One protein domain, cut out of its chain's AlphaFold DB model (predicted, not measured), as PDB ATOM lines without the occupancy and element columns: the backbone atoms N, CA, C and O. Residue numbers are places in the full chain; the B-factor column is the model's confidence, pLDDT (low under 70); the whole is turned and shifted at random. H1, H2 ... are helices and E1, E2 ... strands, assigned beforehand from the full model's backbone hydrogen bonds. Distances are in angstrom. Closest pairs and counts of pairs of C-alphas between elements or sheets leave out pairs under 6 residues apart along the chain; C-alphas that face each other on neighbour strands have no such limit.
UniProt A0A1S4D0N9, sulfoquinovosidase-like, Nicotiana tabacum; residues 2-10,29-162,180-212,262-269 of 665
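This is residues 2 to 10, 29 to 162, 180 to 212 and 262 to 269 of the 665 residues of the protein "sulfoquinovosidase-like" of Nicotiana tabacum (UniProt A0A1S4D0N9). A long, strongly twisted sheet of E2, E9, E10, E11, E12 and E13 makes a wall, and two further sheets are partly face to face with it: the small sheet E3 E4 E5 E6, and the sheet of E1, E7, E8 and E14, whose strands cross those of the wall. The hairpin E7 and E8 bends away as a long arm with E1 beside it, and residues 130 to 136, of which 130 to 131 belong to H1, stick out elsewhere. The 184 printed residues, mostly strand by class, have fourteen named strands and one named helix, in the order E1 to E9, H1, E10 to E14. E3 E4 E5 E6 is antiparallel, and the two branched sheets are mixed. The whole is only just compact, close to loose, with a radius of gyration of the C-alphas of 19.0 A and spans of 54 by 44 by 36 A.

Start at E1, residues 4 to 8, a parallel neighbour of E7, residues 86 to 98; N 5 and O 93 are 2.8 A apart. E14, residues 264 to 269, is antiparallel on the same side of E7, with N 89 and O 264 at 2.9 A. On the other side E8, residues 101 to 113, forms a hairpin with E7, with N 94 and O 105 at 2.8 A. E7 bends by 70 degrees at residue 90, E8 by 80 degrees at residue 110. In the wall, E2, residues 32 to 34, is parallel to E9, residues 115 to 124, with N 33 and O 116 at 2.8 A. E10, residues 145 to 160, is antiparallel on the other side of E9, with N 122 and O 150 at 2.9 A. E11, residues 180 to 194, follows, with N 188 and O 151 at 2.9 A; on its other side are E12, residues 197 to 204, N 189 to O 201 2.8 A, and E13, residues 208 to 210, N 208 to O 183 2.8 A. E3, E4, E5 and E6, residues 44 to 48, 52 to 57, 63 to 68 and 75 to 78, form a meander, each strand the antiparallel neighbour of the one before; N 46 and O 54 are 2.8 A apart, N 55 and O 65 2.8 A, N 66 and O 77 2.8 A. The sheets form a stack of sheets, three face to face in turn; the closest C-alphas of E8 and E10 are Cys 113 and Gly 157, 4.0 A, and of E3 and E10 Ile 48 and Pro 147, 5.9 A. H1, residues 126 to 131, only grazes the wall with residues 126 to 127; 0 of its 2 O i to N i+4 pairs and 1 of its 3 O i to N i+3 pairs are within hydrogen-bond range.

Find C-alpha 4 at (1.498, -7.005, -25.254), where E1 begins. E7 runs 33.9 A, E8 31.6 A, E10 44.1 A and E11 44.4 A; E14 ends at C-alpha 269, (23.626, -15.985, -9.850).

The C-alphas farthest apart, His 10 and Ser 42, are 60.0 A apart. Three cuts leave gaps of 37.6 A from C-alpha 10 to 29, 11.6 A from 162 to 180 and 21.4 A from 212 to 262. H1 to E10 is a long link; pLDDT is under 70 in 31 residues, among them 127 to 144.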
ATOM      1  N   THR A   2      -0.394  -0.592 -24.100       49.84
ATOM      2  CA  THR A   2      -0.596  -2.039 -24.268       49.84
ATOM      3  C   THR A   2       0.745  -2.737 -24.054       49.84
ATOM      4  O   THR A   2       1.675  -2.507 -24.821       49.84
ATOM      5  N   THR A   3       0.856  -3.536 -22.994       69.25
ATOM      6  CA  THR A   3       2.082  -4.261 -22.618       69.25
ATOM      7  C   THR A   3       2.385  -5.437 -23.545       69.25
ATOM      8  O   THR A   3       3.528  -5.884 -23.593       69.25
ATOM      9  N   LEU A   4       1.392  -5.903 -24.306       80.56
ATOM     10  CA  LEU A   4       1.498  -7.005 -25.254       80.56
ATOM     11  C   LEU A   4       0.881  -6.604 -26.598       80.56
ATOM     12  O   LEU A   4      -0.231  -6.075 -26.659       80.56
ATOM     13  N   LYS A   5       1.613  -6.855 -27.680       85.31
ATOM     14  CA  LYS A   5       1.148  -6.727 -29.060       85.31
ATOM     15  C   LYS A   5       1.351  -8.056 -29.777       85.31
ATOM     16  O   LYS A   5       2.461  -8.569 -29.801       85.31
ATOM     17  N   ILE A   6       0.314  -8.563 -30.431       84.81
ATOM     18  CA  ILE A   6       0.373  -9.829 -31.171       84.81
ATOM     19  C   ILE A   6       0.200  -9.537 -32.663       84.81
ATOM     20  O   ILE A   6      -0.618  -8.703 -33.054       84.81
ATOM     21  N   THR A   7       1.036 -10.152 -33.501       85.56
ATOM     22  CA  THR A   7       1.020  -9.985 -34.962       85.56
ATOM     23  C   THR A   7       1.013 -11.350 -35.645       85.56
ATOM     24  O   THR A   7       2.004 -12.073 -35.598       85.56
ATOM     25  N   LYS A   8      -0.077 -11.672 -36.343       85.12
ATOM     26  CA  LYS A   8      -0.215 -12.913 -37.117       85.12
ATOM     27  C   LYS A   8       0.406 -12.766 -38.510       85.12
ATOM     28  O   LYS A   8       0.196 -11.751 -39.179       85.12
ATOM     29  N   LYS A   9       1.185 -13.757 -38.956       81.12
ATOM     30  CA  LYS A   9       1.913 -13.737 -40.246       81.12
ATOM     31  C   LYS A   9       1.628 -14.936 -41.163       81.12
ATOM     32  O   LYS A   9       2.342 -15.110 -42.146       81.12
ATOM     33  N   HIS A  10       0.552 -15.686 -40.909       76.38
ATOM     34  CA  HIS A  10       0.212 -16.926 -41.630       76.38
ATOM     35  C   HIS A  10       0.149 -16.791 -43.167       76.38
ATOM     36  O   HIS A  10       0.499 -17.732 -43.870       76.38
ATOM     37  N   TYR A  29      22.858  -5.842 -15.716       92.62
ATOM     38  CA  TYR A  29      23.948  -5.690 -14.757       92.62
ATOM     39  C   TYR A  29      23.572  -4.691 -13.680       92.62
ATOM     40  O   TYR A  29      22.997  -3.633 -13.956       92.62
ATOM     41  N   GLY A  30      23.943  -5.033 -12.456       91.50
ATOM     42  CA  GLY A  30      23.443  -4.392 -11.265       91.50
ATOM     43  C   GLY A  30      24.415  -4.471 -10.112       91.50
ATOM     44  O   GLY A  30      25.181  -5.423 -10.006       91.50
ATOM     45  N   THR A  31      24.362  -3.489  -9.222       92.75
ATOM     46  CA  THR A  31      25.188  -3.479  -8.008       92.75
ATOM     47  C   THR A  31      24.327  -3.803  -6.803       92.75
ATOM     48  O   THR A  31      23.231  -3.252  -6.661       92.75
ATOM     49  N   LEU A  32      24.850  -4.657  -5.930       92.50
ATOM     50  CA  LEU A  32      24.313  -4.886  -4.601       92.50
ATOM     51  C   LEU A  32      24.864  -3.821  -3.651       92.50
ATOM     52  O   LEU A  32      26.074  -3.717  -3.444       92.50
ATOM     53  N   ILE A  33      23.972  -3.029  -3.063       89.50
ATOM     54  CA  ILE A  33      24.305  -2.040  -2.043       89.50
ATOM     55  C   ILE A  33      23.902  -2.583  -0.677       89.50
ATOM     56  O   ILE A  33      22.733  -2.868  -0.411       89.50
ATOM     57  N   LEU A  34      24.885  -2.701   0.209       81.50
ATOM     58  CA  LEU A  34      24.671  -3.189   1.564       81.50
ATOM     59  C   LEU A  34      24.288  -2.062   2.510       81.50
ATOM     60  O   LEU A  34      24.974  -1.042   2.599       81.50
ATOM     61  N   ASN A  35      23.229  -2.288   3.284       75.81
ATOM     62  CA  ASN A  35      22.924  -1.469   4.443       75.81
ATOM     63  C   ASN A  35      23.504  -2.122   5.709       75.81
ATOM     64  O   ASN A  35      22.851  -2.931   6.367       75.81
ATOM     65  N   PHE A  36      24.738  -1.751   6.058       67.88
ATOM     66  CA  PHE A  36      25.468  -2.310   7.207       67.88
ATOM     67  C   PHE A  36      24.820  -2.036   8.573       67.88
ATOM     68  O   PHE A  36      25.231  -2.633   9.560       67.88
ATOM     69  N   GLN A  37      23.820  -1.151   8.657       68.31
ATOM     70  CA  GLN A  37      23.097  -0.905   9.910       68.31
ATOM     71  C   GLN A  37      22.051  -1.985  10.217       68.31
ATOM     72  O   GLN A  37      21.656  -2.126  11.369       68.31
ATOM     73  N   LYS A  38      21.583  -2.719   9.199       73.00
ATOM     74  CA  LYS A  38      20.510  -3.722   9.328       73.00
ATOM     75  C   LYS A  38      20.971  -5.158   9.098       73.00
ATOM     76  O   LYS A  38      20.266  -6.085   9.474       73.00
ATOM     77  N   LEU A  39      22.133  -5.343   8.475       79.62
ATOM     78  CA  LEU A  39      22.673  -6.659   8.151       79.62
ATOM     79  C   LEU A  39      23.770  -7.081   9.132       79.62
ATOM     80  O   LEU A  39      24.497  -6.222   9.636       79.62
ATOM     81  N   PRO A  40      23.952  -8.396   9.351       78.25
ATOM     82  CA  PRO A  40      25.061  -8.912  10.140       78.25
ATOM     83  C   PRO A  40      26.396  -8.410   9.587       78.25
ATOM     84  O   PRO A  40      26.666  -8.508   8.384       78.25
ATOM     85  N   SER A  41      27.235  -7.871  10.472       72.75
ATOM     86  CA  SER A  41      28.543  -7.307  10.121       72.75
ATOM     87  C   SER A  41      29.577  -8.378   9.762       72.75
ATOM     88  O   SER A  41      30.547  -8.078   9.063       72.75
ATOM     89  N   SER A  42      29.356  -9.628  10.178       80.56
ATOM     90  CA  SER A  42      30.205 -10.793   9.918       80.56
ATOM     91  C   SER A  42      29.475 -11.889   9.133       80.56
ATOM     92  O   SER A  42      28.319 -11.750   8.742       80.56
ATOM     93  N   HIS A  43      30.169 -13.006   8.909       89.81
ATOM     94  CA  HIS A  43      29.579 -14.226   8.367       89.81
ATOM     95  C   HIS A  43      28.464 -14.761   9.278       89.81
ATOM     96  O   HIS A  43      28.637 -14.791  10.497       89.81
ATOM     97  N   GLN A  44      27.359 -15.212   8.685       93.31
ATOM     98  CA  GLN A  44      26.244 -15.840   9.391       93.31
ATOM     99  C   GLN A  44      25.694 -17.016   8.582       93.31
ATOM    100  O   GLN A  44      25.658 -16.971   7.354       93.31
ATOM    101  N   ILE A  45      25.257 -18.066   9.276       94.44
ATOM    102  CA  ILE A  45      24.600 -19.230   8.677       94.44
ATOM    103  C   ILE A  45      23.156 -19.267   9.164       94.44
ATOM    104  O   ILE A  45      22.889 -19.155  10.360       94.44
ATOM    105  N   TYR A  46      22.235 -19.444   8.228       94.88
ATOM    106  CA  TYR A  46      20.810 -19.581   8.463       94.88
ATOM    107  C   TYR A  46      20.373 -20.978   8.029       94.88
ATOM    108  O   TYR A  46      20.687 -21.416   6.925       94.88
ATOM    109  N   THR A  47      19.663 -21.694   8.894       94.44
ATOM    110  CA  THR A  47      19.114 -23.012   8.556       94.44
ATOM    111  C   THR A  47      17.793 -22.847   7.811       94.44
ATOM    112  O   THR A  47      16.942 -22.081   8.256       94.44
ATOM    113  N   ILE A  48      17.617 -23.581   6.711       93.94
ATOM    114  CA  ILE A  48      16.362 -23.647   5.957       93.94
ATOM    115  C   ILE A  48      15.837 -25.076   6.071       93.94
ATOM    116  O   ILE A  48      16.517 -26.016   5.655       93.94
ATOM    117  N   GLY A  49      14.664 -25.252   6.676       89.69
ATOM    118  CA  GLY A  49      14.179 -26.583   7.032       89.69
ATOM    119  C   GLY A  49      15.162 -27.357   7.923       89.69
ATOM    120  O   GLY A  49      15.755 -26.811   8.855       89.69
ATOM    121  N   LYS A  50      15.332 -28.650   7.651       92.56
ATOM    122  CA  LYS A  50      16.253 -29.535   8.381       92.56
ATOM    123  C   LYS A  50      17.591 -29.692   7.674       92.56
ATOM    124  O   LYS A  50      18.611 -29.752   8.361       92.56
ATOM    125  N   ASP A  51      17.591 -29.679   6.349       96.31
ATOM    126  CA  ASP A  51      18.654 -30.243   5.518       96.31
ATOM    127  C   ASP A  51      19.442 -29.183   4.740       96.31
ATOM    128  O   ASP A  51      20.577 -29.425   4.331       96.31
ATOM    129  N   PHE A  52      18.902 -27.971   4.600       97.50
ATOM    130  CA  PHE A  52      19.541 -26.889   3.858       97.50
ATOM    131  C   PHE A  52      20.047 -25.780   4.775       97.50
ATOM    132  O   PHE A  52      19.579 -25.567   5.900       97.50
ATOM    133  N   GLN A  53      21.035 -25.044   4.281       97.12
ATOM    134  CA  GLN A  53      21.541 -23.852   4.940       97.12
ATOM    135  C   GLN A  53      21.917 -22.777   3.921       97.12
ATOM    136  O   GLN A  53      22.439 -23.069   2.842       97.12
ATOM    137  N   LEU A  54      21.691 -21.526   4.304       97.44
ATOM    138  CA  LEU A  54      22.165 -20.347   3.605       97.44
ATOM    139  C   LEU A  54      23.296 -19.710   4.405       97.44
ATOM    140  O   LEU A  54      23.152 -19.397   5.585       97.44
ATOM    141  N   SER A  55      24.417 -19.485   3.742       96.25
ATOM    142  CA  SER A  55      25.541 -18.723   4.256       96.25
ATOM    143  C   SER A  55      25.488 -17.297   3.720       96.25
ATOM    144  O   SER A  55      25.426 -17.084   2.511       96.25
ATOM    145  N   TRP A  56      25.532 -16.328   4.629       94.25
ATOM    146  CA  TRP A  56      25.710 -14.908   4.357       94.25
ATOM    147  C   TRP A  56      27.131 -14.483   4.724       94.25
ATOM    148  O   TRP A  56      27.648 -14.839   5.786       94.25
ATOM    149  N   SER A  57      27.754 -13.672   3.873       91.25
ATOM    150  CA  SER A  57      29.025 -13.017   4.163       91.25
ATOM    151  C   SER A  57      28.994 -11.568   3.698       91.25
ATOM    152  O   SER A  57      28.761 -11.294   2.525       91.25
ATOM    153  N   SER A  58      29.304 -10.641   4.604       86.69
ATOM    154  CA  SER A  58      29.528  -9.224   4.290       86.69
ATOM    155  C   SER A  58      30.876  -8.967   3.596       86.69
ATOM    156  O   SER A  58      31.091  -7.879   3.050       86.69
ATOM    157  N   LYS A  59      31.793  -9.952   3.596       81.56
ATOM    158  CA  LYS A  59      33.091  -9.847   2.909       81.56
ATOM    159  C   LYS A  59      32.887  -9.646   1.413       81.56
ATOM    160  O   LYS A  59      31.900 -10.098   0.838       81.56
ATOM    161  N   ASP A  60      33.821  -8.920   0.810       77.88
ATOM    162  CA  ASP A  60      33.820  -8.608  -0.616       77.88
ATOM    163  C   ASP A  60      32.530  -7.951  -1.119       77.88
ATOM    164  O   ASP A  60      32.251  -8.012  -2.306       77.88
ATOM    165  N   GLY A  61      31.801  -7.242  -0.250       77.12
ATOM    166  CA  GLY A  61      30.615  -6.454  -0.597       77.12
ATOM    167  C   GLY A  61      29.315  -7.253  -0.700       77.12
ATOM    168  O   GLY A  61      28.374  -6.790  -1.340       77.12
ATOM    169  N   GLY A  62      29.241  -8.398  -0.016       85.12
ATOM    170  CA  GLY A  62      27.999  -9.139   0.193       85.12
ATOM    171  C   GLY A  62      27.865 -10.324  -0.747       85.12
ATOM    172  O   GLY A  62      27.891 -10.161  -1.967       85.12
ATOM    173  N   PHE A  63      27.702 -11.511  -0.172       90.19
ATOM    174  CA  PHE A  63      27.543 -12.761  -0.905       90.19
ATOM    175  C   PHE A  63      26.663 -13.746  -0.129       90.19
ATOM    176  O   PHE A  63      26.783 -13.871   1.094       90.19
ATOM    177  N   LEU A  64      25.795 -14.447  -0.861       95.56
ATOM    178  CA  LEU A  64      24.909 -15.495  -0.364       95.56
ATOM    179  C   LEU A  64      25.259 -16.818  -1.051       95.56
ATOM    180  O   LEU A  64      25.459 -16.847  -2.265       95.56
ATOM    181  N   SER A  65      25.278 -17.919  -0.302       97.38
ATOM    182  CA  SER A  65      25.411 -19.269  -0.861       97.38
ATOM    183  C   SER A  65      24.529 -20.262  -0.129       97.38
ATOM    184  O   SER A  65      24.528 -20.314   1.095       97.38
ATOM    185  N   ILE A  66      23.835 -21.096  -0.890       98.25
ATOM    186  CA  ILE A  66      23.018 -22.200  -0.402       98.25
ATOM    187  C   ILE A  66      23.797 -23.500  -0.570       98.25
ATOM    188  O   ILE A  66      24.418 -23.743  -1.607       98.25
ATOM    189  N   SER A  67      23.753 -24.338   0.458       98.12
ATOM    190  CA  SER A  67      24.356 -25.672   0.472       98.12
ATOM    191  C   SER A  67      23.442 -26.645   1.207       98.12
ATOM    192  O   SER A  67      22.629 -26.238   2.044       98.12
ATOM    193  N   HIS A  68      23.586 -27.927   0.895       97.88
ATOM    194  CA  HIS A  68      22.992 -28.994   1.685       97.88
ATOM    195  C   HIS A  68      23.906 -29.315   2.877       97.88
ATOM    196  O   HIS A  68      25.131 -29.278   2.751       97.88
ATOM    197  N   LYS A  69      23.342 -29.630   4.046       96.81
ATOM    198  CA  LYS A  69      24.109 -29.850   5.284       96.81
ATOM    199  C   LYS A  69      24.986 -31.099   5.252       96.81
ATOM    200  O   LYS A  69      25.980 -31.133   5.971       96.81
ATOM    201  N   SER A  70      24.654 -32.096   4.428       95.88
ATOM    202  CA  SER A  70      25.540 -33.251   4.209       95.88
ATOM    203  C   SER A  70      26.824 -32.871   3.463       95.88
ATOM    204  O   SER A  70      27.845 -33.524   3.648       95.88
ATOM    205  N   GLU A  71      26.804 -31.789   2.674       94.88
ATOM    206  CA  GLU A  71      27.956 -31.304   1.911       94.88
ATOM    207  C   GLU A  71      28.078 -29.767   1.941       94.88
ATOM    208  O   GLU A  71      27.932 -29.097   0.912       94.88
ATOM    209  N   PRO A  72      28.412 -29.169   3.100       94.06
ATOM    210  CA  PRO A  72      28.438 -27.713   3.273       94.06
ATOM    211  C   PRO A  72      29.396 -26.969   2.332       94.06
ATOM    212  O   PRO A  72      29.228 -25.778   2.083       94.06
ATOM    213  N   ALA A  73      30.424 -27.659   1.828       94.19
ATOM    214  CA  ALA A  73      31.423 -27.089   0.929       94.19
ATOM    215  C   ALA A  73      30.923 -26.937  -0.521       94.19
ATOM    216  O   ALA A  73      31.478 -26.133  -1.273       94.19
ATOM    217  N   ARG A  74      29.888 -27.686  -0.931       95.44
ATOM    218  CA  ARG A  74      29.335 -27.619  -2.289       95.44
ATOM    219  C   ARG A  74      28.169 -26.636  -2.327       95.44
ATOM    220  O   ARG A  74      27.099 -26.873  -1.773       95.44
ATOM    221  N   SER A  75      28.378 -25.521  -3.020       96.62
ATOM    222  CA  SER A  75      27.325 -24.537  -3.274       96.62
ATOM    223  C   SER A  75      26.361 -25.050  -4.348       96.62
ATOM    224  O   SER A  75      26.770 -25.255  -5.496       96.62
ATOM    225  N   LEU A  76      25.090 -25.217  -3.979       97.81
ATOM    226  CA  LEU A  76      23.995 -25.545  -4.900       97.81
ATOM    227  C   LEU A  76      23.529 -24.306  -5.676       97.81
ATOM    228  O   LEU A  76      23.149 -24.399  -6.840       97.81
ATOM    229  N   TRP A  77      23.600 -23.140  -5.033       97.81
ATOM    230  CA  TRP A  77      23.264 -21.837  -5.601       97.81
ATOM    231  C   TRP A  77      24.038 -20.746  -4.861       97.81
ATOM    232  O   TRP A  77      24.176 -20.811  -3.639       97.81
ATOM    233  N   SER A  78      24.549 -19.738  -5.565       97.38
ATOM    234  CA  SER A  78      25.248 -18.614  -4.929       97.38
ATOM    235  C   SER A  78      25.195 -17.335  -5.751       97.38
ATOM    236  O   SER A  78      25.197 -17.375  -6.977       97.38
ATOM    237  N   THR A  79      25.170 -16.182  -5.087       97.00
ATOM    238  CA  THR A  79      25.184 -14.877  -5.763       97.00
ATOM    239  C   THR A  79      26.576 -14.531  -6.277       97.00
ATOM    240  O   THR A  79      27.566 -15.146  -5.908       97.00
ATOM    241  N   ILE A  80      26.694 -13.497  -7.101       95.44
ATOM    242  CA  ILE A  80      28.002 -12.929  -7.445       95.44
ATOM    243  C   ILE A  80      28.309 -11.831  -6.416       95.44
ATOM    244  O   ILE A  80      27.427 -11.007  -6.152       95.44
ATOM    245  N   PRO A  81      29.505 -11.794  -5.799       93.38
ATOM    246  CA  PRO A  81      29.844 -10.744  -4.840       93.38
ATOM    247  C   PRO A  81      29.669  -9.339  -5.433       93.38
ATOM    248  O   PRO A  81      30.111  -9.084  -6.552       93.38
ATOM    249  N   ARG A  82      29.080  -8.412  -4.663       91.06
ATOM    250  CA  ARG A  82      28.800  -6.999  -5.043       91.06
ATOM    251  C   ARG A  82      27.761  -6.786  -6.136       91.06
ATOM    252  O   ARG A  82      27.503  -5.636  -6.498       91.06
ATOM    253  N   GLU A  83      27.156  -7.838  -6.662       94.81
ATOM    254  CA  GLU A  83      26.231  -7.717  -7.780       94.81
ATOM    255  C   GLU A  83      24.792  -8.003  -7.374       94.81
ATOM    256  O   GLU A  83      24.515  -8.831  -6.505       94.81
ATOM    257  N   ALA A  84      23.868  -7.293  -8.016       95.38
ATOM    258  CA  ALA A  84      22.450  -7.540  -7.829       95.38
ATOM    259  C   ALA A  84      22.093  -8.929  -8.378       95.38
ATOM    260  O   ALA A  84      22.391  -9.251  -9.529       95.38
ATOM    261  N   PHE A  85      21.420  -9.733  -7.564       96.06
ATOM    262  CA  PHE A  85      20.894 -11.040  -7.949       96.06
ATOM    263  C   PHE A  85      19.409 -10.985  -8.307       96.06
ATOM    264  O   PHE A  85      18.911 -11.912  -8.934       96.06
ATOM    265  N   ILE A  86      18.702  -9.901  -7.971       96.31
ATOM    266  CA  ILE A  86      17.329  -9.643  -8.421       96.31
ATOM    267  C   ILE A  86      17.292  -8.315  -9.165       96.31
ATOM    268  O   ILE A  86      17.792  -7.299  -8.685       96.31
ATOM    269  N   SER A  87      16.666  -8.321 -10.336       95.50
ATOM    270  CA  SER A  87      16.352  -7.112 -11.096       95.50
ATOM    271  C   SER A  87      14.972  -7.223 -11.734       95.50
ATOM    272  O   SER A  87      14.424  -8.316 -11.877       95.50
ATOM    273  N   ALA A  88      14.382  -6.079 -12.071       94.44
ATOM    274  CA  ALA A  88      13.035  -6.017 -12.626       94.44
ATOM    275  C   ALA A  88      12.949  -4.970 -13.735       94.44
ATOM    276  O   ALA A  88      13.631  -3.945 -13.682       94.44
ATOM    277  N   ALA A  89      12.103  -5.198 -14.734       92.19
ATOM    278  CA  ALA A  89      11.872  -4.234 -15.800       92.19
ATOM    279  C   ALA A  89      10.401  -4.168 -16.222       92.19
ATOM    280  O   ALA A  89       9.611  -5.082 -15.977       92.19
ATOM    281  N   ILE A  90      10.039  -3.045 -16.837       90.38
ATOM    282  CA  ILE A  90       8.758  -2.859 -17.517       90.38
ATOM    283  C   ILE A  90       9.074  -2.765 -19.003       90.38
ATOM    284  O   ILE A  90       9.740  -1.818 -19.430       90.38
ATOM    285  N   ALA A  91       8.608  -3.734 -19.782       89.31
ATOM    286  CA  ALA A  91       8.839  -3.796 -21.219       89.31
ATOM    287  C   ALA A  91       7.542  -4.049 -21.998       89.31
ATOM    288  O   ALA A  91       6.645  -4.750 -21.538       89.31
ATOM    289  N   GLU A  92       7.444  -3.490 -23.199       90.25
ATOM    290  CA  GLU A  92       6.419  -3.882 -24.172       90.25
ATOM    291  C   GLU A  92       6.862  -5.128 -24.938       90.25
ATOM    292  O   GLU A  92       7.902  -5.104 -25.605       90.25
ATOM    293  N   THR A  93       6.044  -6.177 -24.891       89.75
ATOM    294  CA  THR A  93       6.232  -7.420 -25.644       89.75
ATOM    295  C   THR A  93       5.552  -7.322 -27.009       89.75
ATOM    296  O   THR A  93       4.381  -6.952 -27.100       89.75
ATOM    297  N   GLU A  94       6.238  -7.717 -28.077       91.56
ATOM    298  CA  GLU A  94       5.614  -8.088 -29.347       91.56
ATOM    299  C   GLU A  94       5.811  -9.583 -29.596       91.56
ATOM    300  O   GLU A  94       6.945 -10.059 -29.590       91.56
ATOM    301  N   VAL A  95       4.720 -10.304 -29.851       91.88
ATOM    302  CA  VAL A  95       4.755 -11.692 -30.313       91.88
ATOM    303  C   VAL A  95       4.344 -11.724 -31.777       91.88
ATOM    304  O   VAL A  95       3.293 -11.205 -32.158       91.88
ATOM    305  N   GLU A  96       5.192 -12.300 -32.617       91.69
ATOM    306  CA  GLU A  96       4.827 -12.655 -33.982       91.69
ATOM    307  C   GLU A  96       4.565 -14.155 -34.049       91.69
ATOM    308  O   GLU A  96       5.405 -14.936 -33.611       91.69
ATOM    309  N   GLU A  97       3.433 -14.542 -34.622       90.75
ATOM    310  CA  GLU A  97       3.006 -15.938 -34.717       90.75
ATOM    311  C   GLU A  97       2.725 -16.313 -36.172       90.75
ATOM    312  O   GLU A  97       2.173 -15.521 -36.950       90.75
ATOM    313  N   SER A  98       3.126 -17.523 -36.547       89.06
ATOM    314  CA  SER A  98       2.844 -18.115 -37.849       89.06
ATOM    315  C   SER A  98       2.836 -19.635 -37.738       89.06
ATOM    316  O   SER A  98       3.899 -20.235 -37.659       89.06
ATOM    317  N   ARG A  99       1.644 -20.244 -37.778       86.38
ATOM    318  CA  ARG A  99       1.430 -21.704 -37.857       86.38
ATOM    319  C   ARG A  99       2.260 -22.470 -36.814       86.38
ATOM    320  O   ARG A  99       3.136 -23.238 -37.180       86.38
ATOM    321  N   GLY A 100       2.072 -22.150 -35.533       88.12
ATOM    322  CA  GLY A 100       2.820 -22.773 -34.432       88.12
ATOM    323  C   GLY A 100       4.285 -22.331 -34.287       88.12
ATOM    324  O   GLY A 100       4.944 -22.728 -33.337       88.12
ATOM    325  N   SER A 101       4.813 -21.476 -35.173       90.88
ATOM    326  CA  SER A 101       6.117 -20.819 -34.991       90.88
ATOM    327  C   SER A 101       5.962 -19.443 -34.349       90.88
ATOM    328  O   SER A 101       5.142 -18.630 -34.798       90.88
ATOM    329  N   PHE A 102       6.820 -19.129 -33.376       91.62
ATOM    330  CA  PHE A 102       6.728 -17.886 -32.615       91.62
ATOM    331  C   PHE A 102       8.020 -17.066 -32.651       91.62
ATOM    332  O   PHE A 102       9.130 -17.540 -32.911       91.62
ATOM    333  N   LEU A 103       7.867 -15.763 -32.425       91.12
ATOM    334  CA  LEU A 103       8.970 -14.839 -32.215       91.12
ATOM    335  C   LEU A 103       8.564 -13.784 -31.194       91.12
ATOM    336  O   LEU A 103       7.792 -12.876 -31.502       91.12
ATOM    337  N   ILE A 104       9.135 -13.887 -30.000       91.50
ATOM    338  CA  ILE A 104       8.863 -12.987 -28.879       91.50
ATOM    339  C   ILE A 104       9.969 -11.931 -28.806       91.50
ATOM    340  O   ILE A 104      11.158 -12.253 -28.823       91.50
ATOM    341  N   LYS A 105       9.586 -10.652 -28.775       90.25
ATOM    342  CA  LYS A 105      10.505  -9.505 -28.735       90.25
ATOM    343  C   LYS A 105      10.102  -8.508 -27.662       90.25
ATOM    344  O   LYS A 105       8.925  -8.194 -27.521       90.25
ATOM    345  N   ASP A 106      11.097  -7.895 -27.041       89.19
ATOM    346  CA  ASP A 106      10.934  -6.694 -26.232       89.19
ATOM    347  C   ASP A 106      11.225  -5.465 -27.096       89.19
ATOM    348  O   ASP A 106      12.288  -5.355 -27.717       89.19
ATOM    349  N   LYS A 107      10.267  -4.536 -27.177       82.81
ATOM    350  CA  LYS A 107      10.396  -3.314 -27.991       82.81
ATOM    351  C   LYS A 107      10.854  -2.117 -27.185       82.81
ATOM    352  O   LYS A 107      11.951  -1.604 -27.397       82.81
ATOM    353  N   HIS A 108       9.980  -1.647 -26.303       82.88
ATOM    354  CA  HIS A 108      10.219  -0.474 -25.479       82.88
ATOM    355  C   HIS A 108      10.399  -0.938 -24.046       82.88
ATOM    356  O   HIS A 108       9.438  -1.344 -23.396       82.88
ATOM    357  N   VAL A 109      11.641  -0.891 -23.571       85.00
ATOM    358  CA  VAL A 109      11.956  -1.072 -22.156       85.00
ATOM    359  C   VAL A 109      11.769   0.285 -21.491       85.00
ATOM    360  O   VAL A 109      12.569   1.199 -21.686       85.00
ATOM    361  N   HIS A 110      10.664   0.435 -20.768       83.25
ATOM    362  CA  HIS A 110      10.271   1.690 -20.135       83.25
ATOM    363  C   HIS A 110      11.123   1.982 -18.910       83.25
ATOM    364  O   HIS A 110      11.590   3.104 -18.750       83.25
ATOM    365  N   PHE A 111      11.344   0.975 -18.066       83.44
ATOM    366  CA  PHE A 111      12.096   1.095 -16.817       83.44
ATOM    367  C   PHE A 111      12.875  -0.182 -16.541       83.44
ATOM    368  O   PHE A 111      12.375  -1.274 -16.801       83.44
ATOM    369  N   VAL A 112      14.068  -0.035 -15.966       89.94
ATOM    370  CA  VAL A 112      14.886  -1.141 -15.463       89.94
ATOM    371  C   VAL A 112      15.344  -0.789 -14.054       89.94
ATOM    372  O   VAL A 112      16.018   0.218 -13.858       89.94
ATOM    373  N   CYS A 113      14.976  -1.615 -13.080       92.75
ATOM    374  CA  CYS A 113      15.518  -1.608 -11.730       92.75
ATOM    375  C   CYS A 113      16.623  -2.657 -11.661       92.75
ATOM    376  O   CYS A 113      16.356  -3.845 -11.473       92.75
ATOM    377  N   ASN A 114      17.855  -2.212 -11.887       93.44
ATOM    378  CA  ASN A 114      19.030  -3.069 -11.963       93.44
ATOM    379  C   ASN A 114      19.872  -3.052 -10.685       93.44
ATOM    380  O   ASN A 114      20.676  -3.951 -10.502       93.44
ATOM    381  N   HIS A 115      19.721  -2.074  -9.795       94.69
ATOM    382  CA  HIS A 115      20.431  -2.066  -8.516       94.69
ATOM    383  C   HIS A 115      19.565  -2.659  -7.409       94.69
ATOM    384  O   HIS A 115      18.338  -2.569  -7.464       94.69
ATOM    385  N   GLN A 116      20.205  -3.248  -6.402       94.81
ATOM    386  CA  GLN A 116      19.531  -3.976  -5.333       94.81
ATOM    387  C   GLN A 116      20.100  -3.586  -3.969       94.81
ATOM    388  O   GLN A 116      21.308  -3.431  -3.820       94.81
ATOM    389  N   THR A 117      19.245  -3.480  -2.958       94.00
ATOM    390  CA  THR A 117      19.636  -3.522  -1.545       94.00
ATOM    391  C   THR A 117      19.118  -4.797  -0.904       94.00
ATOM    392  O   THR A 117      18.033  -5.254  -1.250       94.00
ATOM    393  N   ILE A 118      19.849  -5.337   0.071       93.19
ATOM    394  CA  ILE A 118      19.275  -6.278   1.039       93.19
ATOM    395  C   ILE A 118      18.971  -5.468   2.300       93.19
ATOM    396  O   ILE A 118      19.852  -4.795   2.840       93.19
ATOM    397  N   GLU A 119      17.717  -5.490   2.740       91.19
ATOM    398  CA  GLU A 119      17.293  -4.838   3.979       91.19
ATOM    399  C   GLU A 119      17.296  -5.818   5.150       91.19
ATOM    400  O   GLU A 119      17.625  -5.409   6.261       91.19
ATOM    401  N   GLU A 120      16.939  -7.081   4.905       91.06
ATOM    402  CA  GLU A 120      16.704  -8.063   5.962       91.06
ATOM    403  C   GLU A 120      16.856  -9.508   5.451       91.06
ATOM    404  O   GLU A 120      16.469  -9.811   4.318       91.06
ATOM    405  N   ILE A 121      17.404 -10.391   6.298       92.81
ATOM    406  CA  ILE A 121      17.480 -11.848   6.102       92.81
ATOM    407  C   ILE A 121      16.952 -12.501   7.380       92.81
ATOM    408  O   ILE A 121      17.645 -12.501   8.401       92.81
ATOM    409  N   ASN A 122      15.748 -13.065   7.316       91.50
ATOM    410  CA  ASN A 122      15.048 -13.606   8.476       91.50
ATOM    411  C   ASN A 122      14.666 -15.069   8.291       91.50
ATOM    412  O   ASN A 122      14.383 -15.521   7.183       91.50
ATOM    413  N   ILE A 123      14.594 -15.776   9.417       90.31
ATOM    414  CA  ILE A 123      13.922 -17.066   9.520       90.31
ATOM    415  C   ILE A 123      12.526 -16.827  10.079       90.31
ATOM    416  O   ILE A 123      12.385 -16.223  11.139       90.31
ATOM    417  N   ILE A 124      11.520 -17.308   9.362       87.12
ATOM    418  CA  ILE A 124      10.125 -17.322   9.787       87.12
ATOM    419  C   ILE A 124       9.839 -18.722  10.318       87.12
ATOM    420  O   ILE A 124      10.066 -19.712   9.615       87.12
ATOM    421  N   ASN A 125       9.343 -18.813  11.548       84.50
ATOM    422  CA  ASN A 125       8.866 -20.053  12.149       84.50
ATOM    423  C   ASN A 125       7.338 -20.116  12.120       84.50
ATOM    424  O   ASN A 125       6.652 -19.106  11.987       84.50
ATOM    425  N   GLN A 126       6.793 -21.316  12.320       76.31
ATOM    426  CA  GLN A 126       5.345 -21.519  12.351       76.31
ATOM    427  C   GLN A 126       4.650 -20.696  13.454       76.31
ATOM    428  O   GLN A 126       3.518 -20.257  13.270       76.31
ATOM    429  N   SER A 127       5.333 -20.445  14.576       67.25
ATOM    430  CA  SER A 127       4.848 -19.602  15.678       67.25
ATOM    431  C   SER A 127       4.664 -18.131  15.297       67.25
ATOM    432  O   SER A 127       3.841 -17.442  15.895       67.25
ATOM    433  N   ASP A 128       5.404 -17.648  14.300       66.00
ATOM    434  CA  ASP A 128       5.504 -16.217  13.996       66.00
ATOM    435  C   ASP A 128       4.312 -15.730  13.150       66.00
ATOM    436  O   ASP A 128       3.961 -14.549  13.181       66.00
ATOM    437  N   ILE A 129       3.631 -16.660  12.466       62.88
ATOM    438  CA  ILE A 129       2.447 -16.418  11.624       62.88
ATOM    439  C   ILE A 129       1.265 -15.913  12.460       62.88
ATOM    440  O   ILE A 129       0.526 -15.038  12.032       62.88
ATOM    441  N   THR A 130       1.096 -16.394  13.697       52.84
ATOM    442  CA  THR A 130      -0.027 -15.963  14.557       52.84
ATOM    443  C   THR A 130       0.086 -14.519  15.059       52.84
ATOM    444  O   THR A 130      -0.867 -13.987  15.625       52.84
ATOM    445  N   THR A 131       1.243 -13.883  14.864       46.72
ATOM    446  CA  THR A 131       1.591 -12.560  15.404       46.72
ATOM    447  C   THR A 131       1.928 -11.520  14.332       46.72
ATOM    448  O   THR A 131       2.222 -10.374  14.675       46.72
ATOM    449  N   SER A 132       1.901 -11.894  13.051       45.28
ATOM    450  CA  SER A 132       2.348 -11.043  11.945       45.28
ATOM    451  C   SER A 132       1.198 -10.202  11.355       45.28
ATOM    452  O   SER A 132       0.035 -10.591  11.351       45.28
ATOM    453  N   SER A 133       1.509  -8.978  10.916       47.72
ATOM    454  CA  SER A 133       0.568  -8.067  10.250       47.72
ATOM    455  C   SER A 133       0.144  -8.599   8.874       47.72
ATOM    456  O   SER A 133       0.990  -9.122   8.153       47.72
ATOM    457  N   HIS A 134      -1.103  -8.329   8.462       48.56
ATOM    458  CA  HIS A 134      -1.775  -8.815   7.238       48.56
ATOM    459  C   HIS A 134      -0.979  -8.838   5.906       48.56
ATOM    460  O   HIS A 134      -1.375  -9.569   5.000       48.56
ATOM    461  N   ASP A 135       0.116  -8.082   5.762       47.28
ATOM    462  CA  ASP A 135       0.946  -8.047   4.548       47.28
ATOM    463  C   ASP A 135       2.014  -9.155   4.464       47.28
ATOM    464  O   ASP A 135       2.477  -9.428   3.363       47.28
ATOM    465  N   GLN A 136       2.436  -9.800   5.561       48.09
ATOM    466  CA  GLN A 136       3.429 -10.896   5.506       48.09
ATOM    467  C   GLN A 136       2.772 -12.268   5.276       48.09
ATOM    468  O   GLN A 136       3.295 -13.080   4.511       48.09
ATOM    469  N   ASP A 137       1.581 -12.485   5.834       46.69
ATOM    470  CA  ASP A 137       0.833 -13.743   5.707       46.69
ATOM    471  C   ASP A 137       0.345 -14.031   4.273       46.69
ATOM    472  O   ASP A 137       0.151 -15.187   3.906       46.69
ATOM    473  N   GLN A 138       0.181 -13.007   3.422       53.22
ATOM    474  CA  GLN A 138      -0.241 -13.191   2.021       53.22
ATOM    475  C   GLN A 138       0.848 -13.774   1.104       53.22
ATOM    476  O   GLN A 138       0.550 -14.114  -0.043       53.22
ATOM    477  N   PHE A 139       2.100 -13.857   1.565       59.56
ATOM    478  CA  PHE A 139       3.249 -14.249   0.738       59.56
ATOM    479  C   PHE A 139       3.845 -15.605   1.111       59.56
ATOM    480  O   PHE A 139       4.697 -16.094   0.377       59.56
ATOM    481  N   LEU A 140       3.423 -16.222   2.218       64.06
ATOM    482  CA  LEU A 140       3.880 -17.559   2.580       64.06
ATOM    483  C   LEU A 140       3.137 -18.609   1.735       64.06
ATOM    484  O   LEU A 140       1.902 -18.637   1.747       64.06
ATOM    485  N   PRO A 141       3.848 -19.498   1.018       61.09
ATOM    486  CA  PRO A 141       3.204 -20.594   0.309       61.09
ATOM    487  C   PRO A 141       2.401 -21.463   1.283       61.09
ATOM    488  O   PRO A 141       2.906 -21.844   2.344       61.09
ATOM    489  N   LYS A 142       1.169 -21.827   0.900       58.66
ATOM    490  CA  LYS A 142       0.217 -22.574   1.750       58.66
ATOM    491  C   LYS A 142       0.765 -23.904   2.300       58.66
ATOM    492  O   LYS A 142       0.290 -24.356   3.333       58.66
ATOM    493  N   ASN A 143       1.765 -24.494   1.639       63.69
ATOM    494  CA  ASN A 143       2.354 -25.797   1.974       63.69
ATOM    495  C   ASN A 143       3.842 -25.712   2.381       63.69
ATOM    496  O   ASN A 143       4.585 -26.672   2.184       63.69
ATOM    497  N   SER A 144       4.309 -24.565   2.882       67.69
ATOM    498  CA  SER A 144       5.722 -24.403   3.261       67.69
ATOM    499  C   SER A 144       6.083 -25.248   4.485       67.69
ATOM    500  O   SER A 144       5.366 -25.218   5.488       67.69
ATOM    501  N   GLN A 145       7.218 -25.952   4.448       74.25
ATOM    502  CA  GLN A 145       7.784 -26.542   5.664       74.25
ATOM    503  C   GLN A 145       8.617 -25.489   6.394       74.25
ATOM    504  O   GLN A 145       9.599 -24.969   5.866       74.25
ATOM    505  N   PHE A 146       8.221 -25.178   7.626       77.56
ATOM    506  CA  PHE A 146       8.959 -24.265   8.491       77.56
ATOM    507  C   PHE A 146      10.185 -24.964   9.111       77.56
ATOM    508  O   PHE A 146      10.110 -26.158   9.414       77.56
ATOM    509  N   PRO A 147      11.301 -24.248   9.355       85.62
ATOM    510  CA  PRO A 147      11.509 -22.810   9.136       85.62
ATOM    511  C   PRO A 147      11.697 -22.405   7.664       85.62
ATOM    512  O   PRO A 147      12.430 -23.062   6.922       85.62
ATOM    513  N   VAL A 148      11.091 -21.274   7.285       88.12
ATOM    514  CA  VAL A 148      11.228 -20.633   5.963       88.12
ATOM    515  C   VAL A 148      12.221 -19.482   6.073       88.12
ATOM    516  O   VAL A 148      12.153 -18.694   7.015       88.12
ATOM    517  N   LEU A 149      13.132 -19.349   5.111       94.56
ATOM    518  CA  LEU A 149      14.035 -18.204   5.043       94.56
ATOM    519  C   LEU A 149      13.489 -17.151   4.085       94.56
ATOM    520  O   LEU A 149      13.140 -17.456   2.948       94.56
ATOM    521  N   MET A 150      13.468 -15.897   4.530       94.62
ATOM    522  CA  MET A 150      13.023 -14.757   3.741       94.62
ATOM    523  C   MET A 150      14.116 -13.696   3.657       94.62
ATOM    524  O   MET A 150      14.615 -13.209   4.671       94.62
ATOM    525  N   ILE A 151      14.442 -13.294   2.432       94.62
ATOM    526  CA  ILE A 151      15.294 -12.149   2.124       94.62
ATOM    527  C   ILE A 151      14.405 -11.046   1.567       94.62
ATOM    528  O   ILE A 151      13.725 -11.239   0.556       94.62
ATOM    529  N   THR A 152      14.432  -9.873   2.193       94.25
ATOM    530  CA  THR A 152      13.708  -8.699   1.691       94.25
ATOM    531  C   THR A 152      14.649  -7.541   1.422       94.25
ATOM    532  O   THR A 152      15.719  -7.404   2.022       94.25
ATOM    533  N   GLY A 153      14.255  -6.698   0.479       93.62
ATOM    534  CA  GLY A 153      15.036  -5.537   0.097       93.62
ATOM    535  C   GLY A 153      14.336  -4.710  -0.963       93.62
ATOM    536  O   GLY A 153      13.129  -4.858  -1.180       93.62
ATOM    537  N   LYS A 154      15.084  -3.832  -1.631       94.19
ATOM    538  CA  LYS A 154      14.554  -3.009  -2.720       94.19
ATOM    539  C   LYS A 154      15.384  -3.166  -3.976       94.19
ATOM    540  O   LYS A 154      16.610  -3.141  -3.918       94.19
ATOM    541  N   VAL A 155      14.709  -3.262  -5.112       94.25
ATOM    542  CA  VAL A 155      15.311  -3.007  -6.419       94.25
ATOM    543  C   VAL A 155      15.042  -1.564  -6.812       94.25
ATOM    544  O   VAL A 155      13.981  -1.025  -6.496       94.25
ATOM    545  N   TYR A 156      15.988  -0.918  -7.479       93.31
ATOM    546  CA  TYR A 156      15.809   0.444  -7.968       93.31
ATOM    547  C   TYR A 156      16.635   0.713  -9.223       93.31
ATOM    548  O   TYR A 156      17.599   0.010  -9.536       93.31
ATOM    549  N   GLY A 157      16.228   1.736  -9.964       89.06
ATOM    550  CA  GLY A 157      16.880   2.164 -11.192       89.06
ATOM    551  C   GLY A 157      16.731   3.659 -11.422       89.06
ATOM    552  O   GLY A 157      15.763   4.282 -10.976       89.06
ATOM    553  N   VAL A 158      17.701   4.236 -12.131       76.19
ATOM    554  CA  VAL A 158      17.703   5.653 -12.506       76.19
ATOM    555  C   VAL A 158      17.570   5.748 -14.017       76.19
ATOM    556  O   VAL A 158      18.470   5.351 -14.755       76.19
ATOM    557  N   ASN A 159      16.455   6.303 -14.487       63.84
ATOM    558  CA  ASN A 159      16.249   6.540 -15.911       63.84
ATOM    559  C   ASN A 159      16.615   7.981 -16.274       63.84
ATOM    560  O   ASN A 159      15.995   8.937 -15.802       63.84
ATOM    561  N   LYS A 160      17.595   8.142 -17.172       51.50
ATOM    562  CA  LYS A 160      17.944   9.438 -17.767       51.50
ATOM    563  C   LYS A 160      17.131   9.660 -19.038       51.50
ATOM    564  O   LYS A 160      17.483   9.173 -20.110       51.50
ATOM    565  N   THR A 161      16.044  10.421 -18.950       43.41
ATOM    566  CA  THR A 161      15.295  10.833 -20.146       43.41
ATOM    567  C   THR A 161      15.971  12.040 -20.807       43.41
ATOM    568  O   THR A 161      15.845  13.177 -20.355       43.41
ATOM    569  N   LYS A 162      16.685  11.823 -21.923       32.59
ATOM    570  CA  LYS A 162      17.161  12.927 -22.776       32.59
ATOM    571  C   LYS A 162      15.981  13.529 -23.547       32.59
ATOM    572  O   LYS A 162      15.433  12.895 -24.444       32.59
ATOM    573  N   THR A 180      14.235  10.439 -13.020       60.09
ATOM    574  CA  THR A 180      13.150   9.707 -12.365       60.09
ATOM    575  C   THR A 180      13.736   8.434 -11.781       60.09
ATOM    576  O   THR A 180      14.299   7.622 -12.522       60.09
ATOM    577  N   SER A 181      13.609   8.286 -10.465       77.25
ATOM    578  CA  SER A 181      13.994   7.085  -9.730       77.25
ATOM    579  C   SER A 181      12.756   6.208  -9.565       77.25
ATOM    580  O   SER A 181      11.728   6.674  -9.062       77.25
ATOM    581  N   THR A 182      12.866   4.949  -9.973       84.56
ATOM    582  CA  THR A 182      11.853   3.922  -9.713       84.56
ATOM    583  C   THR A 182      12.444   2.927  -8.732       84.56
ATOM    584  O   THR A 182      13.583   2.498  -8.915       84.56
ATOM    585  N   SER A 183      11.680   2.548  -7.713       89.81
ATOM    586  CA  SER A 183      12.057   1.476  -6.792       89.81
ATOM    587  C   SER A 183      10.892   0.535  -6.534       89.81
ATOM    588  O   SER A 183       9.747   0.959  -6.607       89.81
ATOM    589  N   ALA A 184      11.163  -0.713  -6.182       92.00
ATOM    590  CA  ALA A 184      10.156  -1.626  -5.656       92.00
ATOM    591  C   ALA A 184      10.757  -2.528  -4.589       92.00
ATOM    592  O   ALA A 184      11.932  -2.893  -4.653       92.00
ATOM    593  N   ARG A 185       9.936  -2.895  -3.605       93.31
ATOM    594  CA  ARG A 185      10.293  -3.930  -2.634       93.31
ATOM    595  C   ARG A 185      10.298  -5.292  -3.328       93.31
ATOM    596  O   ARG A 185       9.455  -5.536  -4.188       93.31
ATOM    597  N   TYR A 186      11.224  -6.162  -2.955       94.38
ATOM    598  CA  TYR A 186      11.199  -7.563  -3.359       94.38
ATOM    599  C   TYR A 186      11.184  -8.478  -2.139       94.38
ATOM    600  O   TYR A 186      11.645  -8.106  -1.053       94.38
ATOM    601  N   TRP A 187      10.704  -9.694  -2.368       94.56
ATOM    602  CA  TRP A 187      10.775 -10.812  -1.439       94.56
ATOM    603  C   TRP A 187      11.392 -11.995  -2.174       94.56
ATOM    604  O   TRP A 187      10.958 -12.304  -3.282       94.56
ATOM    605  N   LEU A 188      12.407 -12.614  -1.576       95.69
ATOM    606  CA  LEU A 188      12.984 -13.888  -1.997       95.69
ATOM    607  C   LEU A 188      12.837 -14.872  -0.841       95.69
ATOM    608  O   LEU A 188      13.408 -14.664   0.228       95.69
ATOM    609  N   LEU A 189      12.050 -15.912  -1.064       95.25
ATOM    610  CA  LEU A 189      11.736 -16.947  -0.091       95.25
ATOM    611  C   LEU A 189      12.454 -18.237  -0.459       95.25
ATOM    612  O   LEU A 189      12.566 -18.559  -1.640       95.25
ATOM    613  N   PHE A 190      12.892 -18.968   0.561       96.12
ATOM    614  CA  PHE A 190      13.392 -20.329   0.450       96.12
ATOM    615  C   PHE A 190      12.733 -21.214   1.503       96.12
ATOM    616  O   PHE A 190      12.769 -20.897   2.695       96.12
ATOM    617  N   ASP A 191      12.181 -22.340   1.072       94.69
ATOM    618  CA  ASP A 191      11.550 -23.319   1.951       94.69
ATOM    619  C   ASP A 191      11.936 -24.742   1.550       94.69
ATOM    620  O   ASP A 191      12.066 -25.069   0.372       94.69
ATOM    621  N   GLN A 192      12.156 -25.609   2.534       95.31
ATOM    622  CA  GLN A 192      12.474 -27.002   2.249       95.31
ATOM    623  C   GLN A 192      11.207 -27.741   1.801       95.31
ATOM    624  O   GLN A 192      10.194 -27.713   2.497       95.31
ATOM    625  N   LYS A 193      11.261 -28.437   0.662       94.44
ATOM    626  CA  LYS A 193      10.146 -29.279   0.190       94.44
ATOM    627  C   LYS A 193      10.293 -30.719   0.676       94.44
ATOM    628  O   LYS A 193       9.328 -31.322   1.138       94.44
ATOM    629  N   ASN A 194      11.509 -31.249   0.607       94.69
ATOM    630  CA  ASN A 194      11.924 -32.534   1.169       94.69
ATOM    631  C   ASN A 194      13.445 -32.494   1.431       94.69
ATOM    632  O   ASN A 194      14.053 -31.434   1.298       94.69
ATOM    633  N   CYS A 195      14.071 -33.607   1.820       95.19
ATOM    634  CA  CYS A 195      15.513 -33.634   2.107       95.19
ATOM    635  C   CYS A 195      16.396 -33.279   0.898       95.19
ATOM    636  O   CYS A 195      17.494 -32.767   1.077       95.19
ATOM    637  N   ASN A 196      15.910 -33.477  -0.327       96.75
ATOM    638  CA  ASN A 196      16.688 -33.295  -1.550       96.75
ATOM    639  C   ASN A 196      16.292 -32.047  -2.348       96.75
ATOM    640  O   ASN A 196      16.900 -31.755  -3.378       96.75
ATOM    641  N   GLN A 197      15.282 -31.297  -1.901       97.12
ATOM    642  CA  GLN A 197      14.721 -30.187  -2.660       97.12
ATOM    643  C   GLN A 197      14.443 -28.961  -1.805       97.12
ATOM    644  O   GLN A 197      13.729 -29.010  -0.796       97.12
ATOM    645  N   LEU A 198      14.934 -27.831  -2.299       97.25
ATOM    646  CA  LEU A 198      14.681 -26.512  -1.753       97.25
ATOM    647  C   LEU A 198      13.824 -25.714  -2.737       97.25
ATOM    648  O   LEU A 198      14.250 -25.453  -3.861       97.25
ATOM    649  N   GLY A 199      12.627 -25.315  -2.324       96.94
ATOM    650  CA  GLY A 199      11.800 -24.377  -3.071       96.94
ATOM    651  C   GLY A 199      12.329 -22.954  -2.956       96.94
ATOM    652  O   GLY A 199      12.922 -22.579  -1.941       96.94
ATOM    653  N   PHE A 200      12.105 -22.157  -3.995       96.31
ATOM    654  CA  PHE A 200      12.310 -20.719  -3.956       96.31
ATOM    655  C   PHE A 200      11.170 -19.978  -4.646       96.31
ATOM    656  O   PHE A 200      10.594 -20.452  -5.624       96.31
ATOM    657  N   GLN A 201      10.890 -18.776  -4.156       95.44
ATOM    658  CA  GLN A 201       9.911 -17.872  -4.746       95.44
ATOM    659  C   GLN A 201      10.453 -16.450  -4.711       95.44
ATOM    660  O   GLN A 201      10.993 -16.010  -3.696       95.44
ATOM    661  N   VAL A 202      10.279 -15.710  -5.800       94.69
ATOM    662  CA  VAL A 202      10.553 -14.275  -5.837       94.69
ATOM    663  C   VAL A 202       9.350 -13.517  -6.323       94.69
ATOM    664  O   VAL A 202       8.722 -13.872  -7.318       94.69
ATOM    665  N   ARG A 203       9.080 -12.408  -5.646       92.38
ATOM    666  CA  ARG A 203       8.019 -11.481  -6.009       92.38
ATOM    667  C   ARG A 203       8.525 -10.053  -5.936       92.38
ATOM    668  O   ARG A 203       9.251  -9.692  -5.008       92.38
ATOM    669  N   ILE A 204       8.121  -9.243  -6.909       90.88
ATOM    670  CA  ILE A 204       8.392  -7.804  -6.935       90.88
ATOM    671  C   ILE A 204       7.096  -7.065  -6.611       90.88
ATOM    672  O   ILE A 204       6.031  -7.374  -7.142       90.88
ATOM    673  N   GLY A 205       7.183  -6.106  -5.695       87.19
ATOM    674  CA  GLY A 205       6.082  -5.224  -5.339       87.19
ATOM    675  C   GLY A 205       5.781  -4.206  -6.437       87.19
ATOM    676  O   GLY A 205       6.455  -4.131  -7.465       87.19
ATOM    677  N   LYS A 206       4.764  -3.379  -6.203       86.19
ATOM    678  CA  LYS A 206       4.406  -2.319  -7.147       86.19
ATOM    679  C   LYS A 206       5.528  -1.276  -7.269       86.19
ATOM    680  O   LYS A 206       6.257  -1.064  -6.298       86.19
ATOM    681  N   PRO A 207       5.681  -0.615  -8.432       83.50
ATOM    682  CA  PRO A 207       6.706   0.405  -8.602       83.50
ATOM    683  C   PRO A 207       6.358   1.679  -7.823       83.50
ATOM    684  O   PRO A 207       5.339   2.320  -8.084       83.50
ATOM    685  N   ASP A 208       7.262   2.100  -6.947       81.88
ATOM    686  CA  ASP A 208       7.266   3.422  -6.331       81.88
ATOM    687  C   ASP A 208       7.988   4.401  -7.266       81.88
ATOM    688  O   ASP A 208       9.213   4.361  -7.427       81.88
ATOM    689  N   LEU A 209       7.230   5.293  -7.905       69.81
ATOM    690  CA  LEU A 209       7.777   6.368  -8.735       69.81
ATOM    691  C   LEU A 209       8.035   7.609  -7.877       69.81
ATOM    692  O   LEU A 209       7.099   8.310  -7.488       69.81
ATOM    693  N   GLN A 210       9.305   7.926  -7.626       57.41
ATOM    694  CA  GLN A 210       9.675   9.170  -6.954       57.41
ATOM    695  C   GLN A 210       9.975  10.258  -7.995       57.41
ATOM    696  O   GLN A 210      10.946  10.185  -8.750       57.41
ATOM    697  N   LEU A 211       9.122  11.287  -8.043       40.03
ATOM    698  CA  LEU A 211       9.386  12.522  -8.786       40.03
ATOM    699  C   LEU A 211      10.344  13.408  -7.971       40.03
ATOM    700  O   LEU A 211      10.148  13.538  -6.761       40.03
ATOM    701  N   PRO A 212      11.347  14.063  -8.588       36.66
ATOM    702  CA  PRO A 212      12.294  14.884  -7.841       36.66
ATOM    703  C   PRO A 212      11.580  16.039  -7.124       36.66
ATOM    704  O   PRO A 212      10.823  16.800  -7.738       36.66
ATOM    705  N   PHE A 262       5.680  -4.355 -12.729       88.94
ATOM    706  CA  PHE A 262       6.820  -4.998 -13.380       88.94
ATOM    707  C   PHE A 262       6.363  -6.273 -14.086       88.94
ATOM    708  O   PHE A 262       5.681  -7.101 -13.491       88.94
ATOM    709  N   ASN A 263       6.754  -6.424 -15.349       90.69
ATOM    710  CA  ASN A 263       6.408  -7.588 -16.167       90.69
ATOM    711  C   ASN A 263       7.644  -8.351 -16.660       90.69
ATOM    712  O   ASN A 263       7.539  -9.236 -17.509       90.69
ATOM    713  N   ARG A 264       8.823  -7.981 -16.160       93.25
ATOM    714  CA  ARG A 264      10.072  -8.717 -16.306       93.25
ATOM    715  C   ARG A 264      10.713  -8.835 -14.942       93.25
ATOM    716  O   ARG A 264      10.916  -7.815 -14.278       93.25
ATOM    717  N   ILE A 265      11.094 -10.048 -14.570       94.88
ATOM    718  CA  ILE A 265      11.938 -10.301 -13.403       94.88
ATOM    719  C   ILE A 265      13.146 -11.099 -13.850       94.88
ATOM    720  O   ILE A 265      13.044 -11.976 -14.704       94.88
ATOM    721  N   CYS A 266      14.302 -10.765 -13.294       96.62
ATOM    722  CA  CYS A 266      15.557 -11.434 -13.574       96.62
ATOM    723  C   CYS A 266      16.189 -11.936 -12.273       96.62
ATOM    724  O   CYS A 266      16.397 -11.147 -11.347       96.62
ATOM    725  N   LEU A 267      16.531 -13.225 -12.232       97.19
ATOM    726  CA  LEU A 267      17.344 -13.847 -11.186       97.19
ATOM    727  C   LEU A 267      18.746 -14.098 -11.735       97.19
ATOM    728  O   LEU A 267      18.902 -14.845 -12.697       97.19
ATOM    729  N   THR A 268      19.762 -13.483 -11.132       97.81
ATOM    730  CA  THR A 268      21.167 -13.617 -11.545       97.81
ATOM    731  C   THR A 268      21.985 -14.273 -10.450       97.81
ATOM    732  O   THR A 268      21.911 -13.869  -9.293       97.81
ATOM    733  N   TYR A 269      22.784 -15.270 -10.805       97.19
ATOM    734  CA  TYR A 269      23.626 -15.985  -9.850       97.19
ATOM    735  C   TYR A 269      24.889 -16.530 -10.510       97.19
ATOM    736  O   TYR A 269      25.023 -16.530 -11.736       97.19
TER     737      TYR A 269